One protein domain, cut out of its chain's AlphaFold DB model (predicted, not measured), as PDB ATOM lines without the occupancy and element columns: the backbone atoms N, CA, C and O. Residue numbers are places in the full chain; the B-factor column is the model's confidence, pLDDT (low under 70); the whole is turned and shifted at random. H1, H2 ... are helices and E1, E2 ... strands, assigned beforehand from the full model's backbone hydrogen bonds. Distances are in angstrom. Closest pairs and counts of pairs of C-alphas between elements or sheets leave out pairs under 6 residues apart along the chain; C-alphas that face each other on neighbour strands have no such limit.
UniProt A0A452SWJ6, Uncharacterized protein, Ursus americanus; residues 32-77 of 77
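What this domain is: This is residues 32 to 77 of the 77 residues of an uncharacterized protein of Ursus americanus (UniProt A0A452SWJ6). A small two-strand hairpin, E1 and E2, leads straight into one long helix, H2, whose residues 62 to 68 and 70 to 72 stick out as an arm; short H1 packs beside H2's residues 57 to 61. The 46 printed residues hold H1, E1, E2, H2 in that order, an antiparallel sheet E1 - E2, class mixed. The whole is loose, radius of gyration of the C-alphas 13.4 A, and flat, spanning 37 by 26 by 10 A.

Where its parts are: Find E1 at residues 44 to 46 and E2 at 53 to 55, each 7.0 A long. H2, residues 56 to 72, runs 24.5 A from C-alpha 56 at (190.560, 197.910, 104.205) to C-alpha 72 at (212.236, 197.533, 92.734). H1, residues 32 to 37, spans 8.7 A from (193.135, 205.503, 91.726).

How they stand to each other: In the hairpin, look for N 45 and O 54, 2.8 A apart, within hydrogen-bond range; the strands' directions stand at 138 degrees. H1 touches H2's residues 57 to 61 alone, closest C-alphas Ile 34 and Thr 57, 6.7 A, at a shallow tilt of 20 degrees, opposite ways. H1 and E2 are apart. Every O i to N i+4 pair in H1 and H2 is within hydrogen-bond range.

The domain as a whole: The farthest C-alphas, Glu 41 and Ser 75, are 37.3 A apart. The printed part has no cut, no link is long, and no printed residue is under 70 in pLDDT.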
ATOM      1  N   GLN A  32     194.216 206.127  92.500       98.50
ATOM      2  CA  GLN A  32     193.135 205.503  91.726       98.50
ATOM      3  C   GLN A  32     192.336 204.486  92.554       98.50
ATOM      4  O   GLN A  32     191.107 204.466  92.456       98.50
ATOM      5  N   ILE A  33     193.015 203.681  93.378       98.19
ATOM      6  CA  ILE A  33     192.379 202.719  94.293       98.19
ATOM      7  C   ILE A  33     191.528 203.468  95.320       98.19
ATOM      8  O   ILE A  33     190.341 203.177  95.460       98.19
ATOM      9  N   ILE A  34     192.105 204.485  95.967       98.31
ATOM     10  CA  ILE A  34     191.410 205.314  96.959       98.31
ATOM     11  C   ILE A  34     190.179 205.968  96.328       98.31
ATOM     12  O   ILE A  34     189.081 205.866  96.869       98.31
ATOM     13  N   ARG A  35     190.329 206.583  95.147       98.19
ATOM     14  CA  ARG A  35     189.223 207.248  94.446       98.19
ATOM     15  C   ARG A  35     188.060 206.299  94.159       98.19
ATOM     16  O   ARG A  35     186.916 206.719  94.277       98.19
ATOM     17  N   LYS A  36     188.340 205.048  93.788       97.12
ATOM     18  CA  LYS A  36     187.305 204.027  93.586       97.12
ATOM     19  C   LYS A  36     186.610 203.676  94.908       97.12
ATOM     20  O   LYS A  36     185.384 203.705  94.974       97.12
ATOM     21  N   ALA A  37     187.384 203.435  95.964       97.50
ATOM     22  CA  ALA A  37     186.855 203.078  97.277       97.50
ATOM     23  C   ALA A  37     185.972 204.179  97.897       97.50
ATOM     24  O   ALA A  37     185.086 203.886  98.699       97.50
ATOM     25  N   LEU A  38     186.160 205.453  97.522       96.44
ATOM     26  CA  LEU A  38     185.344 206.566  98.028       96.44
ATOM     27  C   LEU A  38     183.842 206.383  97.774       96.44
ATOM     28  O   LEU A  38     183.055 206.742  98.649       96.44
ATOM     29  N   SER A  39     183.445 205.795  96.644       95.00
ATOM     30  CA  SER A  39     182.034 205.538  96.319       95.00
ATOM     31  C   SER A  39     181.534 204.154  96.740       95.00
ATOM     32  O   SER A  39     180.356 203.861  96.565       95.00
ATOM     33  N   GLU A  40     182.411 203.300  97.261       95.69
ATOM     34  CA  GLU A  40     182.078 201.939  97.684       95.69
ATOM     35  C   GLU A  40     181.801 201.892  99.196       95.69
ATOM     36  O   GLU A  40     182.179 202.803  99.949       95.69
ATOM     37  N   GLU A  41     181.104 200.844  99.639       96.12
ATOM     38  CA  GLU A  41     180.968 200.540 101.066       96.12
ATOM     39  C   GLU A  41     182.357 200.300 101.667       96.12
ATOM     40  O   GLU A  41     183.208 199.682 101.030       96.12
ATOM     41  N   LYS A  42     182.594 200.824 102.876       95.69
ATOM     42  CA  LYS A  42     183.900 200.764 103.541       95.69
ATOM     43  C   LYS A  42     183.790 199.979 104.827       95.69
ATOM     44  O   LYS A  42     182.974 200.308 105.694       95.69
ATOM     45  N   ARG A  43     184.677 199.010 105.000       96.75
ATOM     46  CA  ARG A  43     184.868 198.332 106.275       96.75
ATOM     47  C   ARG A  43     185.790 199.158 107.167       96.75
ATOM     48  O   ARG A  43     187.008 198.998 107.187       96.75
ATOM     49  N   VAL A  44     185.173 200.008 107.979       97.12
ATOM     50  CA  VAL A  44     185.887 200.824 108.961       97.12
ATOM     51  C   VAL A  44     186.254 199.991 110.191       97.12
ATOM     52  O   VAL A  44     185.428 199.267 110.746       97.12
ATOM     53  N   SER A  45     187.502 200.115 110.624       97.38
ATOM     54  CA  SER A  45     188.040 199.584 111.877       97.38
ATOM     55  C   SER A  45     188.683 200.718 112.678       97.38
ATOM     56  O   SER A  45     188.943 201.794 112.143       97.38
ATOM     57  N   THR A  46     188.945 200.493 113.961       97.75
ATOM     58  CA  THR A  46     189.643 201.451 114.832       97.75
ATOM     59  C   THR A  46     191.052 200.963 115.135       97.75
ATOM     60  O   THR A  46     191.257 199.765 115.334       97.75
ATOM     61  N   LYS A  47     192.007 201.886 115.226       95.62
ATOM     62  CA  LYS A  47     193.368 201.628 115.700       95.62
ATOM     63  C   LYS A  47     193.437 201.850 117.217       95.62
ATOM     64  O   LYS A  47     193.002 200.992 117.978       95.62
ATOM     65  N   THR A  48     193.967 202.985 117.676       96.62
ATOM     66  CA  THR A  48     194.251 203.218 119.106       96.62
ATOM     67  C   THR A  48     193.073 203.789 119.894       96.62
ATOM     68  O   THR A  48     193.044 203.700 121.120       96.62
ATOM     69  N   SER A  49     192.095 204.379 119.208       96.81
ATOM     70  CA  SER A  49     190.922 204.997 119.822       96.81
ATOM     71  C   SER A  49     189.714 204.947 118.885       96.81
ATOM     72  O   SER A  49     189.851 204.670 117.697       96.81
ATOM     73  N   ALA A  50     188.526 205.272 119.402       94.75
ATOM     74  CA  ALA A  50     187.295 205.302 118.610       94.75
ATOM     75  C   ALA A  50     187.300 206.350 117.478       94.75
ATOM     76  O   ALA A  50     186.543 206.210 116.523       94.75
ATOM     77  N   ALA A  51     188.135 207.390 117.575       96.38
ATOM     78  CA  ALA A  51     188.290 208.407 116.531       96.38
ATOM     79  C   ALA A  51     189.445 208.097 115.559       96.38
ATOM     80  O   ALA A  51     189.574 208.747 114.524       96.38
ATOM     81  N   ASP A  52     190.288 207.121 115.891       97.62
ATOM     82  CA  ASP A  52     191.449 206.715 115.103       97.62
ATOM     83  C   ASP A  52     191.036 205.582 114.159       97.62
ATOM     84  O   ASP A  52     191.077 204.405 114.517       97.62
ATOM     85  N   LEU A  53     190.537 205.958 112.982       98.00
ATOM     86  CA  LEU A  53     189.929 205.039 112.023       98.00
ATOM     87  C   LEU A  53     190.939 204.520 110.995       98.00
ATOM     88  O   LEU A  53     191.907 205.187 110.632       98.00
ATOM     89  N   VAL A  54     190.670 203.323 110.486       98.12
ATOM     90  CA  VAL A  54     191.376 202.702 109.365       98.12
ATOM     91  C   VAL A  54     190.393 201.903 108.527       98.12
ATOM     92  O   VAL A  54     189.387 201.411 109.036       98.12
ATOM     93  N   THR A  55     190.676 201.769 107.243       98.38
ATOM     94  CA  THR A  55     189.866 201.004 106.300       98.38
ATOM     95  C   THR A  55     190.677 199.863 105.695       98.38
ATOM     96  O   THR A  55     191.909 199.845 105.706       98.38
ATOM     97  N   GLU A  56     189.980 198.909 105.098       98.00
ATOM     98  CA  GLU A  56     190.560 197.910 104.205       98.00
ATOM     99  C   GLU A  56     191.365 198.537 103.054       98.00
ATOM    100  O   GLU A  56     192.333 197.938 102.582       98.00
ATOM    101  N   THR A  57     191.001 199.751 102.628       98.50
ATOM    102  CA  THR A  57     191.683 200.462 101.539       98.50
ATOM    103  C   THR A  57     193.078 200.911 101.961       98.50
ATOM    104  O   THR A  57     194.012 200.785 101.168       98.50
ATOM    105  N   ASP A  58     193.246 201.371 103.205       98.44
ATOM    106  CA  ASP A  58     194.555 201.756 103.748       98.44
ATOM    107  C   ASP A  58     195.523 200.566 103.716       98.44
ATOM    108  O   ASP A  58     196.627 200.669 103.183       98.44
ATOM    109  N   HIS A  59     195.070 199.399 104.188       98.25
ATOM    110  CA  HIS A  59     195.861 198.165 104.165       98.25
ATOM    111  C   HIS A  59     196.203 197.701 102.743       98.25
ATOM    112  O   HIS A  59     197.321 197.249 102.487       98.25
ATOM    113  N   LEU A  60     195.259 197.819 101.803       98.12
ATOM    114  CA  LEU A  60     195.482 197.465 100.401       98.12
ATOM    115  C   LEU A  60     196.540 198.367  99.747       98.12
ATOM    116  O   LEU A  60     197.415 197.875  99.032       98.12
ATOM    117  N   VAL A  61     196.458 199.679  99.982       98.62
ATOM    118  CA  VAL A  61     197.407 200.662  99.442       98.62
ATOM    119  C   VAL A  61     198.798 200.468 100.040       98.62
ATOM    120  O   VAL A  61     199.777 200.461  99.293       98.62
ATOM    121  N   GLU A  62     198.898 200.256 101.352       98.44
ATOM    122  CA  GLU A  62     200.172 199.969 102.014       98.44
ATOM    123  C   GLU A  62     200.816 198.696 101.447       98.44
ATOM    124  O   GLU A  62     201.980 198.716 101.041       98.44
ATOM    125  N   GLY A  63     200.039 197.614 101.312       98.38
ATOM    126  CA  GLY A  63     200.511 196.363 100.720       98.38
ATOM    127  C   GLY A  63     200.999 196.533  99.278       98.38
ATOM    128  O   GLY A  63     202.051 196.001  98.915       98.38
ATOM    129  N   LEU A  64     200.284 197.318  98.464       98.31
ATOM    130  CA  LEU A  64     200.725 197.674  97.114       98.31
ATOM    131  C   LEU A  64     202.085 198.379  97.151       98.31
ATOM    132  O   LEU A  64     203.016 197.918  96.494       98.31
ATOM    133  N   ILE A  65     202.205 199.465  97.919       98.12
ATOM    134  CA  ILE A  65     203.421 200.288  97.973       98.12
ATOM    135  C   ILE A  65     204.611 199.457  98.454       98.12
ATOM    136  O   ILE A  65     205.633 199.413  97.771       98.12
ATOM    137  N   ILE A  66     204.470 198.755  99.581       97.75
ATOM    138  CA  ILE A  66     205.546 197.934 100.148       97.75
ATOM    139  C   ILE A  66     205.975 196.859  99.151       97.75
ATOM    140  O   ILE A  66     207.169 196.705  98.901       97.75
ATOM    141  N   SER A  67     205.024 196.144  98.542       97.81
ATOM    142  CA  SER A  67     205.362 195.060  97.614       97.81
ATOM    143  C   SER A  67     206.102 195.556  96.369       97.81
ATOM    144  O   SER A  67     207.013 194.883  95.893       97.81
ATOM    145  N   GLU A  68     205.753 196.729  95.840       97.50
ATOM    146  CA  GLU A  68     206.419 197.298  94.667       97.50
ATOM    147  C   GLU A  68     207.790 197.889  95.016       97.50
ATOM    148  O   GLU A  68     208.755 197.669  94.280       97.50
ATOM    149  N   LEU A  69     207.917 198.559  96.167       96.81
ATOM    150  CA  LEU A  69     209.209 199.055  96.643       96.81
ATOM    151  C   LEU A  69     210.175 197.908  96.956       96.81
ATOM    152  O   LEU A  69     211.331 197.984  96.561       96.81
ATOM    153  N   GLN A  70     209.715 196.817  97.576       96.81
ATOM    154  CA  GLN A  70     210.551 195.638  97.836       96.81
ATOM    155  C   GLN A  70     211.040 194.969  96.546       96.81
ATOM    156  O   GLN A  70     212.179 194.510  96.488       96.81
ATOM    157  N   LYS A  71     210.200 194.921  95.502       96.62
ATOM    158  CA  LYS A  71     210.592 194.378  94.192       96.62
ATOM    159  C   LYS A  71     211.625 195.263  93.498       96.62
ATOM    160  O   LYS A  71     212.587 194.741  92.943       96.62
ATOM    161  N   ARG A  72     211.407 196.582  93.491       96.31
ATOM    162  CA  ARG A  72     212.236 197.533  92.734       96.31
ATOM    163  C   ARG A  72     213.513 197.939  93.474       96.31
ATOM    164  O   ARG A  72     214.546 198.121  92.844       96.31
ATOM    165  N   PHE A  73     213.452 198.032  94.798       96.50
ATOM    166  CA  PHE A  73     214.537 198.486  95.669       96.50
ATOM    167  C   PHE A  73     214.760 197.495  96.826       96.50
ATOM    168  O   PHE A  73     214.543 197.834  97.989       96.50
ATOM    169  N   PRO A  74     215.223 196.261  96.553       96.31
ATOM    170  CA  PRO A  74     215.305 195.189  97.554       96.31
ATOM    171  C   PRO A  74     216.271 195.467  98.719       96.31
ATOM    172  O   PRO A  74     216.210 194.794  99.745       96.31
ATOM    173  N   SER A  75     217.176 196.440  98.578       95.88
ATOM    174  CA  SER A  75     218.082 196.881  99.646       95.88
ATOM    175  C   SER A  75     217.506 197.996 100.531       95.88
ATOM    176  O   SER A  75     218.145 198.361 101.518       95.88
ATOM    177  N   HIS A  76     216.348 198.563 100.180       92.38
ATOM    178  CA  HIS A  76     215.654 199.572 100.980       92.38
ATOM    179  C   HIS A  76     215.006 198.917 102.212       92.38
ATOM    180  O   HIS A  76     214.500 197.798 102.121       92.38
ATOM    181  N   ARG A  77     215.063 199.587 103.370       78.12
ATOM    182  CA  ARG A  77     214.560 199.090 104.660       78.12
ATOM    183  C   ARG A  77     213.608 200.079 105.298       78.12
ATOM    184  O   ARG A  77     213.959 201.279 105.288       78.12
TER     185      ARG A  77